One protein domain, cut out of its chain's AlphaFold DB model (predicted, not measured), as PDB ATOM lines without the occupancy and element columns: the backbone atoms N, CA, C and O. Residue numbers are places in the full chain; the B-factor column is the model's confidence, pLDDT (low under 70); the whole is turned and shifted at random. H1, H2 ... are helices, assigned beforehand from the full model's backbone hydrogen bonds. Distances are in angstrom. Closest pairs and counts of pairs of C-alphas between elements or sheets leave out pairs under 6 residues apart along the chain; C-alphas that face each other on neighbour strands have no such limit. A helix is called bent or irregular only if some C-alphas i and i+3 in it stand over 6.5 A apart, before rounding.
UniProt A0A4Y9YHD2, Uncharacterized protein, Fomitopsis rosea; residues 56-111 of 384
ATOM      1  N   THR A  56     187.550 227.312 147.269       89.31
ATOM      2  CA  THR A  56     188.335 228.330 146.563       89.31
ATOM      3  C   THR A  56     187.425 229.457 146.094       89.31
ATOM      4  O   THR A  56     186.202 229.309 146.043       89.31
ATOM      5  N   LEU A  57     188.025 230.586 145.707       88.25
ATOM      6  CA  LEU A  57     187.274 231.710 145.147       88.25
ATOM      7  C   LEU A  57     186.446 231.293 143.923       88.25
ATOM      8  O   LEU A  57     185.308 231.732 143.796       88.25
ATOM      9  N   ASP A  58     186.975 230.412 143.072       88.00
ATOM     10  CA  ASP A  58     186.287 229.967 141.856       88.00
ATOM     11  C   ASP A  58     185.121 229.007 142.126       88.00
ATOM     12  O   ASP A  58     184.177 228.954 141.340       88.00
ATOM     13  N   THR A  59     185.177 228.227 143.212       88.25
ATOM     14  CA  THR A  59     184.145 227.221 143.522       88.25
ATOM     15  C   THR A  59     183.085 227.736 144.484       88.25
ATOM     16  O   THR A  59     181.909 227.426 144.310       88.25
ATOM     17  N   ALA A  60     183.486 228.517 145.488       88.25
ATOM     18  CA  ALA A  60     182.627 228.935 146.593       88.25
ATOM     19  C   ALA A  60     182.476 230.461 146.714       88.25
ATOM     20  O   ALA A  60     181.711 230.932 147.550       88.25
ATOM     21  N   GLY A  61     183.209 231.253 145.922       87.69
ATOM     22  CA  GLY A  61     183.215 232.717 146.030       87.69
ATOM     23  C   GLY A  61     184.024 233.261 147.215       87.69
ATOM     24  O   GLY A  61     184.165 234.474 147.361       87.69
ATOM     25  N   PHE A  62     184.595 232.386 148.044       89.75
ATOM     26  CA  PHE A  62     185.494 232.734 149.139       89.75
ATOM     27  C   PHE A  62     186.584 231.666 149.288       89.75
ATOM     28  O   PHE A  62     186.425 230.523 148.867       89.75
ATOM     29  N   GLN A  63     187.710 232.038 149.891       89.25
ATOM     30  CA  GLN A  63     188.831 231.133 150.129       89.25
ATOM     31  C   GLN A  63     189.476 231.455 151.469       89.25
ATOM     32  O   GLN A  63     189.670 232.622 151.815       89.25
ATOM     33  N   CYS A  64     189.844 230.418 152.214       87.38
ATOM     34  CA  CYS A  64     190.559 230.575 153.470       87.38
ATOM     35  C   CYS A  64     192.071 230.611 153.227       87.38
ATOM     36  O   CYS A  64     192.627 229.807 152.481       87.38
ATOM     37  N   GLY A  65     192.762 231.518 153.912       85.12
ATOM     38  CA  GLY A  65     194.217 231.569 153.924       85.12
ATOM     39  C   GLY A  65     194.743 231.913 155.308       85.12
ATOM     40  O   GLY A  65     194.042 232.510 156.125       85.12
ATOM     41  N   ARG A  66     195.981 231.505 155.587       85.12
ATOM     42  CA  ARG A  66     196.670 231.806 156.845       85.12
ATOM     43  C   ARG A  66     197.979 232.523 156.549       85.12
ATOM     44  O   ARG A  66     198.764 232.073 155.718       85.12
ATOM     45  N   GLY A  67     198.213 233.613 157.267       84.81
ATOM     46  CA  GLY A  67     199.467 234.355 157.280       84.81
ATOM     47  C   GLY A  67     199.726 234.860 158.691       84.81
ATOM     48  O   GLY A  67     198.797 235.295 159.371       84.81
ATOM     49  N   ALA A  68     200.963 234.738 159.162       84.31
ATOM     50  CA  ALA A  68     201.343 235.282 160.456       84.31
ATOM     51  C   ALA A  68     201.608 236.780 160.299       84.31
ATOM     52  O   ALA A  68     202.549 237.128 159.602       84.31
ATOM     53  N   ALA A  69     200.804 237.618 160.960       85.75
ATOM     54  CA  ALA A  69     200.993 239.067 160.956       85.75
ATOM     55  C   ALA A  69     202.298 239.460 161.672       85.75
ATOM     56  O   ALA A  69     202.504 239.041 162.820       85.75
ATOM     57  N   ALA A  70     203.139 240.275 161.044       87.88
ATOM     58  CA  ALA A  70     204.320 240.875 161.660       87.88
ATOM     59  C   ALA A  70     203.928 242.033 162.589       87.88
ATOM     60  O   ALA A  70     204.404 242.098 163.723       87.88
ATOM     61  N   HIS A  71     203.009 242.894 162.146       86.94
ATOM     62  CA  HIS A  71     202.470 243.979 162.963       86.94
ATOM     63  C   HIS A  71     201.577 243.424 164.089       86.94
ATOM     64  O   HIS A  71     200.689 242.600 163.851       86.94
ATOM     65  N   LYS A  72     201.826 243.854 165.332       84.38
ATOM     66  CA  LYS A  72     201.114 243.373 166.535       84.38
ATOM     67  C   LYS A  72     200.314 244.453 167.256       84.38
ATOM     68  O   LYS A  72     199.468 244.117 168.083       84.38
ATOM     69  N   THR A  73     200.574 245.722 166.960       78.31
ATOM     70  CA  THR A  73     200.143 246.843 167.795       78.31
ATOM     71  C   THR A  73     199.145 247.715 167.041       78.31
ATOM     72  O   THR A  73     199.498 248.720 166.444       78.31
ATOM     73  N   PHE A  74     197.865 247.351 167.087       85.31
ATOM     74  CA  PHE A  74     196.797 248.030 166.343       85.31
ATOM     75  C   PHE A  74     196.306 249.308 167.047       85.31
ATOM     76  O   PHE A  74     195.129 249.441 167.360       85.31
ATOM     77  N   THR A  75     197.206 250.239 167.366       82.12
ATOM     78  CA  THR A  75     196.873 251.455 168.140       82.12
ATOM     79  C   THR A  75     197.004 252.753 167.352       82.12
ATOM     80  O   THR A  75     196.543 253.791 167.818       82.12
ATOM     81  N   SER A  76     197.628 252.713 166.173       85.81
ATOM     82  CA  SER A  76     197.895 253.886 165.341       85.81
ATOM     83  C   SER A  76     197.504 253.607 163.895       85.81
ATOM     84  O   SER A  76     198.074 252.737 163.244       85.81
ATOM     85  N   ASP A  77     196.554 254.384 163.372       86.69
ATOM     86  CA  ASP A  77     196.126 254.313 161.968       86.69
ATOM     87  C   ASP A  77     197.304 254.531 160.997       86.69
ATOM     88  O   ASP A  77     197.404 253.861 159.968       86.69
ATOM     89  N   ALA A  78     198.243 255.414 161.354       90.44
ATOM     90  CA  ALA A  78     199.435 255.672 160.552       90.44
ATOM     91  C   ALA A  78     200.370 254.451 160.494       90.44
ATOM     92  O   ALA A  78     200.861 254.117 159.416       90.44
ATOM     93  N   GLU A  79     200.580 253.765 161.621       91.44
ATOM     94  CA  GLU A  79     201.407 252.549 161.682       91.44
ATOM     95  C   GLU A  79     200.728 251.384 160.958       91.44
ATOM     96  O   GLU A  79     201.367 250.693 160.170       91.44
ATOM     97  N   ILE A  80     199.411 251.220 161.119       92.88
ATOM     98  CA  ILE A  80     198.627 250.204 160.399       92.88
ATOM     99  C   ILE A  80     198.762 250.396 158.880       92.88
ATOM    100  O   ILE A  80     199.024 249.438 158.148       92.88
ATOM    101  N   LYS A  81     198.632 251.635 158.393       93.56
ATOM    102  CA  LYS A  81     198.786 251.954 156.963       93.56
ATOM    103  C   LYS A  81     200.217 251.769 156.462       93.56
ATOM    104  O   LYS A  81     200.401 251.398 155.305       93.56
ATOM    105  N   ALA A  82     201.216 252.042 157.295       93.50
ATOM    106  CA  ALA A  82     202.620 251.921 156.916       93.50
ATOM    107  C   ALA A  82     203.125 250.468 156.946       93.50
ATOM    108  O   ALA A  82     203.914 250.087 156.086       93.50
ATOM    109  N   GLU A  83     202.665 249.662 157.905       94.06
ATOM    110  CA  GLU A  83     203.233 248.342 158.206       94.06
ATOM    111  C   GLU A  83     202.283 247.194 157.861       94.06
ATOM    112  O   GLU A  83     202.669 246.247 157.176       94.06
ATOM    113  N   TYR A  84     201.024 247.275 158.297       93.75
ATOM    114  CA  TYR A  84     200.076 246.164 158.179       93.75
ATOM    115  C   TYR A  84     199.408 246.083 156.799       93.75
ATOM    116  O   TYR A  84     199.116 244.994 156.297       93.75
ATOM    117  N   TYR A  85     199.186 247.229 156.152       94.94
ATOM    118  CA  TYR A  85     198.611 247.290 154.804       94.94
ATOM    119  C   TYR A  85     199.494 246.595 153.756       94.94
ATOM    120  O   TYR A  85     198.959 245.753 153.028       94.94
ATOM    121  N   PRO A  86     200.812 246.883 153.654       94.62
ATOM    122  CA  PRO A  86     201.682 246.179 152.713       94.62
ATOM    123  C   PRO A  86     201.678 244.663 152.924       94.62
ATOM    124  O   PRO A  86     201.484 243.917 151.964       94.62
ATOM    125  N   GLU A  87     201.796 244.211 154.175       93.25
ATOM    126  CA  GLU A  87     201.779 242.786 154.522       93.25
ATOM    127  C   GLU A  87     200.457 242.111 154.116       93.25
ATOM    128  O   GLU A  87     200.455 241.044 153.496       93.25
ATOM    129  N   SER A  88     199.321 242.753 154.403       92.94
ATOM    130  CA  SER A  88     197.995 242.244 154.031       92.94
ATOM    131  C   SER A  88     197.825 242.166 152.511       92.94
ATOM    132  O   SER A  88     197.304 241.181 151.988       92.94
ATOM    133  N   ILE A  89     198.304 243.176 151.779       94.56
ATOM    134  CA  ILE A  89     198.276 243.201 150.310       94.56
ATOM    135  C   ILE A  89     199.102 242.049 149.733       94.56
ATOM    136  O   ILE A  89     198.638 241.366 148.819       94.56
ATOM    137  N   GLU A  90     200.309 241.816 150.249       93.50
ATOM    138  CA  GLU A  90     201.167 240.714 149.805       93.50
ATOM    139  C   GLU A  90     200.549 239.348 150.102       93.50
ATOM    140  O   GLU A  90     200.523 238.481 149.223       93.50
ATOM    141  N   LEU A  91     199.984 239.172 151.300       92.38
ATOM    142  CA  LEU A  91     199.283 237.950 151.683       92.38
ATOM    143  C   LEU A  91     198.103 237.672 150.741       92.38
ATOM    144  O   LEU A  91     197.981 236.560 150.220       92.38
ATOM    145  N   MET A  92     197.284 238.688 150.454       92.19
ATOM    146  CA  MET A  92     196.149 238.554 149.538       92.19
ATOM    147  C   MET A  92     196.596 238.202 148.119       92.19
ATOM    148  O   MET A  92     196.033 237.287 147.518       92.19
ATOM    149  N   LYS A  93     197.637 238.855 147.589       93.94
ATOM    150  CA  LYS A  93     198.199 238.509 146.272       93.94
ATOM    151  C   LYS A  93     198.728 237.077 146.234       93.94
ATOM    152  O   LYS A  93     198.487 236.371 145.262       93.94
ATOM    153  N   LYS A  94     199.409 236.629 147.293       91.88
ATOM    154  CA  LYS A  94     199.961 235.272 147.389       91.88
ATOM    155  C   LYS A  94     198.873 234.197 147.428       91.88
ATOM    156  O   LYS A  94     199.042 233.159 146.797       91.88
ATOM    157  N   ILE A  95     197.787 234.427 148.167       89.81
ATOM    158  CA  ILE A  95     196.687 233.457 148.312       89.81
ATOM    159  C   ILE A  95     195.836 233.388 147.041       89.81
ATOM    160  O   ILE A  95     195.438 232.301 146.631       89.81
ATOM    161  N   THR A  96     195.546 234.541 146.436       89.94
ATOM    162  CA  THR A  96     194.567 234.652 145.340       89.94
ATOM    163  C   THR A  96     195.194 234.658 143.946       89.94
ATOM    164  O   THR A  96     194.488 234.479 142.961       89.94
ATOM    165  N   GLY A  97     196.501 234.914 143.829       90.25
ATOM    166  CA  GLY A  97     197.170 235.136 142.542       90.25
ATOM    167  C   GLY A  97     196.872 236.499 141.902       90.25
ATOM    168  O   GLY A  97     197.243 236.729 140.751       90.25
ATOM    169  N   ALA A  98     196.211 237.417 142.614       92.00
ATOM    170  CA  ALA A  98     195.831 238.717 142.073       92.00
ATOM    171  C   ALA A  98     197.047 239.583 141.686       92.00
ATOM    172  O   ALA A  98     198.024 239.706 142.427       92.00
ATOM    173  N   SER A  99     196.947 240.289 140.555       94.56
ATOM    174  CA  SER A  99     197.965 241.260 140.123       94.56
ATOM    175  C   SER A  99     197.972 242.532 140.987       94.56
ATOM    176  O   SER A  99     199.010 243.181 141.160       94.56
ATOM    177  N   ARG A 100     196.829 242.876 141.594       94.12
ATOM    178  CA  ARG A 100     196.644 244.049 142.457       94.12
ATOM    179  C   ARG A 100     195.637 243.753 143.571       94.12
ATOM    180  O   ARG A 100     194.593 243.172 143.314       94.12
ATOM    181  N   ALA A 101     195.939 244.228 144.777       93.94
ATOM    182  CA  ALA A 101     195.017 244.283 145.908       93.94
ATOM    183  C   ALA A 101     195.062 245.698 146.507       93.94
ATOM    184  O   ALA A 101     196.113 246.344 146.477       93.94
ATOM    185  N   VAL A 102     193.922 246.197 146.982       94.12
ATOM    186  CA  VAL A 102     193.767 247.534 147.574       94.12
ATOM    187  C   VAL A 102     192.917 247.388 148.830       94.12
ATOM    188  O   VAL A 102     191.846 246.791 148.772       94.12
ATOM    189  N   VAL A 103     193.390 247.934 149.948       92.94
ATOM    190  CA  VAL A 103     192.611 248.009 151.189       92.94
ATOM    191  C   VAL A 103     191.691 249.225 151.096       92.94
ATOM    192  O   VAL A 103     192.176 250.344 150.934       92.94
ATOM    193  N   PHE A 104     190.376 249.002 151.139       89.88
ATOM    194  CA  PHE A 104     189.371 250.070 151.076       89.88
ATOM    195  C   PHE A 104     189.161 250.741 152.438       89.88
ATOM    196  O   PHE A 104     189.087 251.964 152.508       89.88
ATOM    197  N   ASP A 105     189.105 249.944 153.503       87.50
ATOM    198  CA  ASP A 105     188.858 250.401 154.867       87.50
ATOM    199  C   ASP A 105     189.405 249.381 155.882       87.50
ATOM    200  O   ASP A 105     189.692 248.234 155.519       87.50
ATOM    201  N   HIS A 106     189.547 249.790 157.142       89.88
ATOM    202  CA  HIS A 106     189.794 248.891 158.265       89.88
ATOM    203  C   HIS A 106     189.075 249.380 159.526       89.88
ATOM    204  O   HIS A 106     188.965 250.575 159.783       89.88
ATOM    205  N   ILE A 107     188.646 248.436 160.362       83.88
ATOM    206  CA  ILE A 107     188.053 248.721 161.668       83.88
ATOM    207  C   ILE A 107     188.939 248.067 162.727       83.88
ATOM    208  O   ILE A 107     189.186 246.863 162.682       83.88
ATOM    209  N   VAL A 108     189.423 248.864 163.681       80.62
ATOM    210  CA  VAL A 108     190.183 248.372 164.837       80.62
ATOM    211  C   VAL A 108     189.245 248.205 166.023       80.62
ATOM    212  O   VAL A 108     188.627 249.166 166.476       80.62
ATOM    213  N   HIS A 109     189.179 247.000 166.579       69.44
ATOM    214  CA  HIS A 109     188.517 246.766 167.860       69.44
ATOM    215  C   HIS A 109     189.567 246.921 168.970       69.44
ATOM    216  O   HIS A 109     190.399 246.037 169.160       69.44
ATOM    217  N   SER A 110     189.569 248.061 169.671       59.41
ATOM    218  CA  SER A 110     190.513 248.356 170.763       59.41
ATOM    219  C   SER A 110     189.804 248.440 172.115       59.41
ATOM    220  O   SER A 110     188.781 249.108 172.244       59.41
ATOM    221  N   THR A 111     190.380 247.804 173.137       53.69
ATOM    222  CA  THR A 111     189.952 247.885 174.547       53.69
ATOM    223  C   THR A 111     190.726 248.945 175.352       53.69
ATOM    224  O   THR A 111     190.449 249.148 176.532       53.69
TER     225      THR A 111
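Overview. This is residues 56 to 111 of the 384 residues of an uncharacterized protein of Fomitopsis rosea (UniProt A0A4Y9YHD2). The model shows one long helix, H2, with two long stretches of chain that form no named element running lengthwise past it on different sides: residues 61 to 76 lead to its beginning, and residues 97 to 111 fold back from its end. The tiny helix H1 lies near the end of H2 at Thr 96. The printed part has 56 residues with two named helices, H1 then H2, and no named strand; the class is all helix, although these helices hold 24 of the 56 residues, under half. The whole is loose, with a radius of gyration of the C-alphas of 12.8 A, and elongated, spanning 37 by 24 by 21 A.

Along the chain. Begin at Thr 56 and find C-alpha 57 at (187.274, 231.710, 145.147), where H1, residues 57 to 60, starts; it measures 5.6 A from first to last C-alpha. Go on to C-alpha 77 at (196.126, 254.313, 161.968), where H2, residues 77 to 96, starts; it runs 25.8 A to C-alpha 96 at (194.567, 234.652, 145.340). Near residue 84 you meet a kink of 40 degrees. H2 is neither bent nor irregular, but only just: C-alphas 82 and 85 are 6.5 A apart.

Arrangement. Look at Leu 57 and Thr 96, whose C-alphas, the closest of H1 and H2, are 7.9 A apart; the two helices are close but not clearly touching. Their centres are 22.9 A apart. In H2, 13 of 16 O i to N i+4 pairs are within hydrogen-bond range, while H1 is too short for such a pair.

Size, cuts and confidence. The two C-alphas farthest apart, those of Thr 59 and Thr 111, are 37.7 A apart. The printed part has no cut, and the link from H1 to H2, 16 residues, is long. Mean pLDDT of the printed part is 88.0; look to residues 109 to 111 for values under 70.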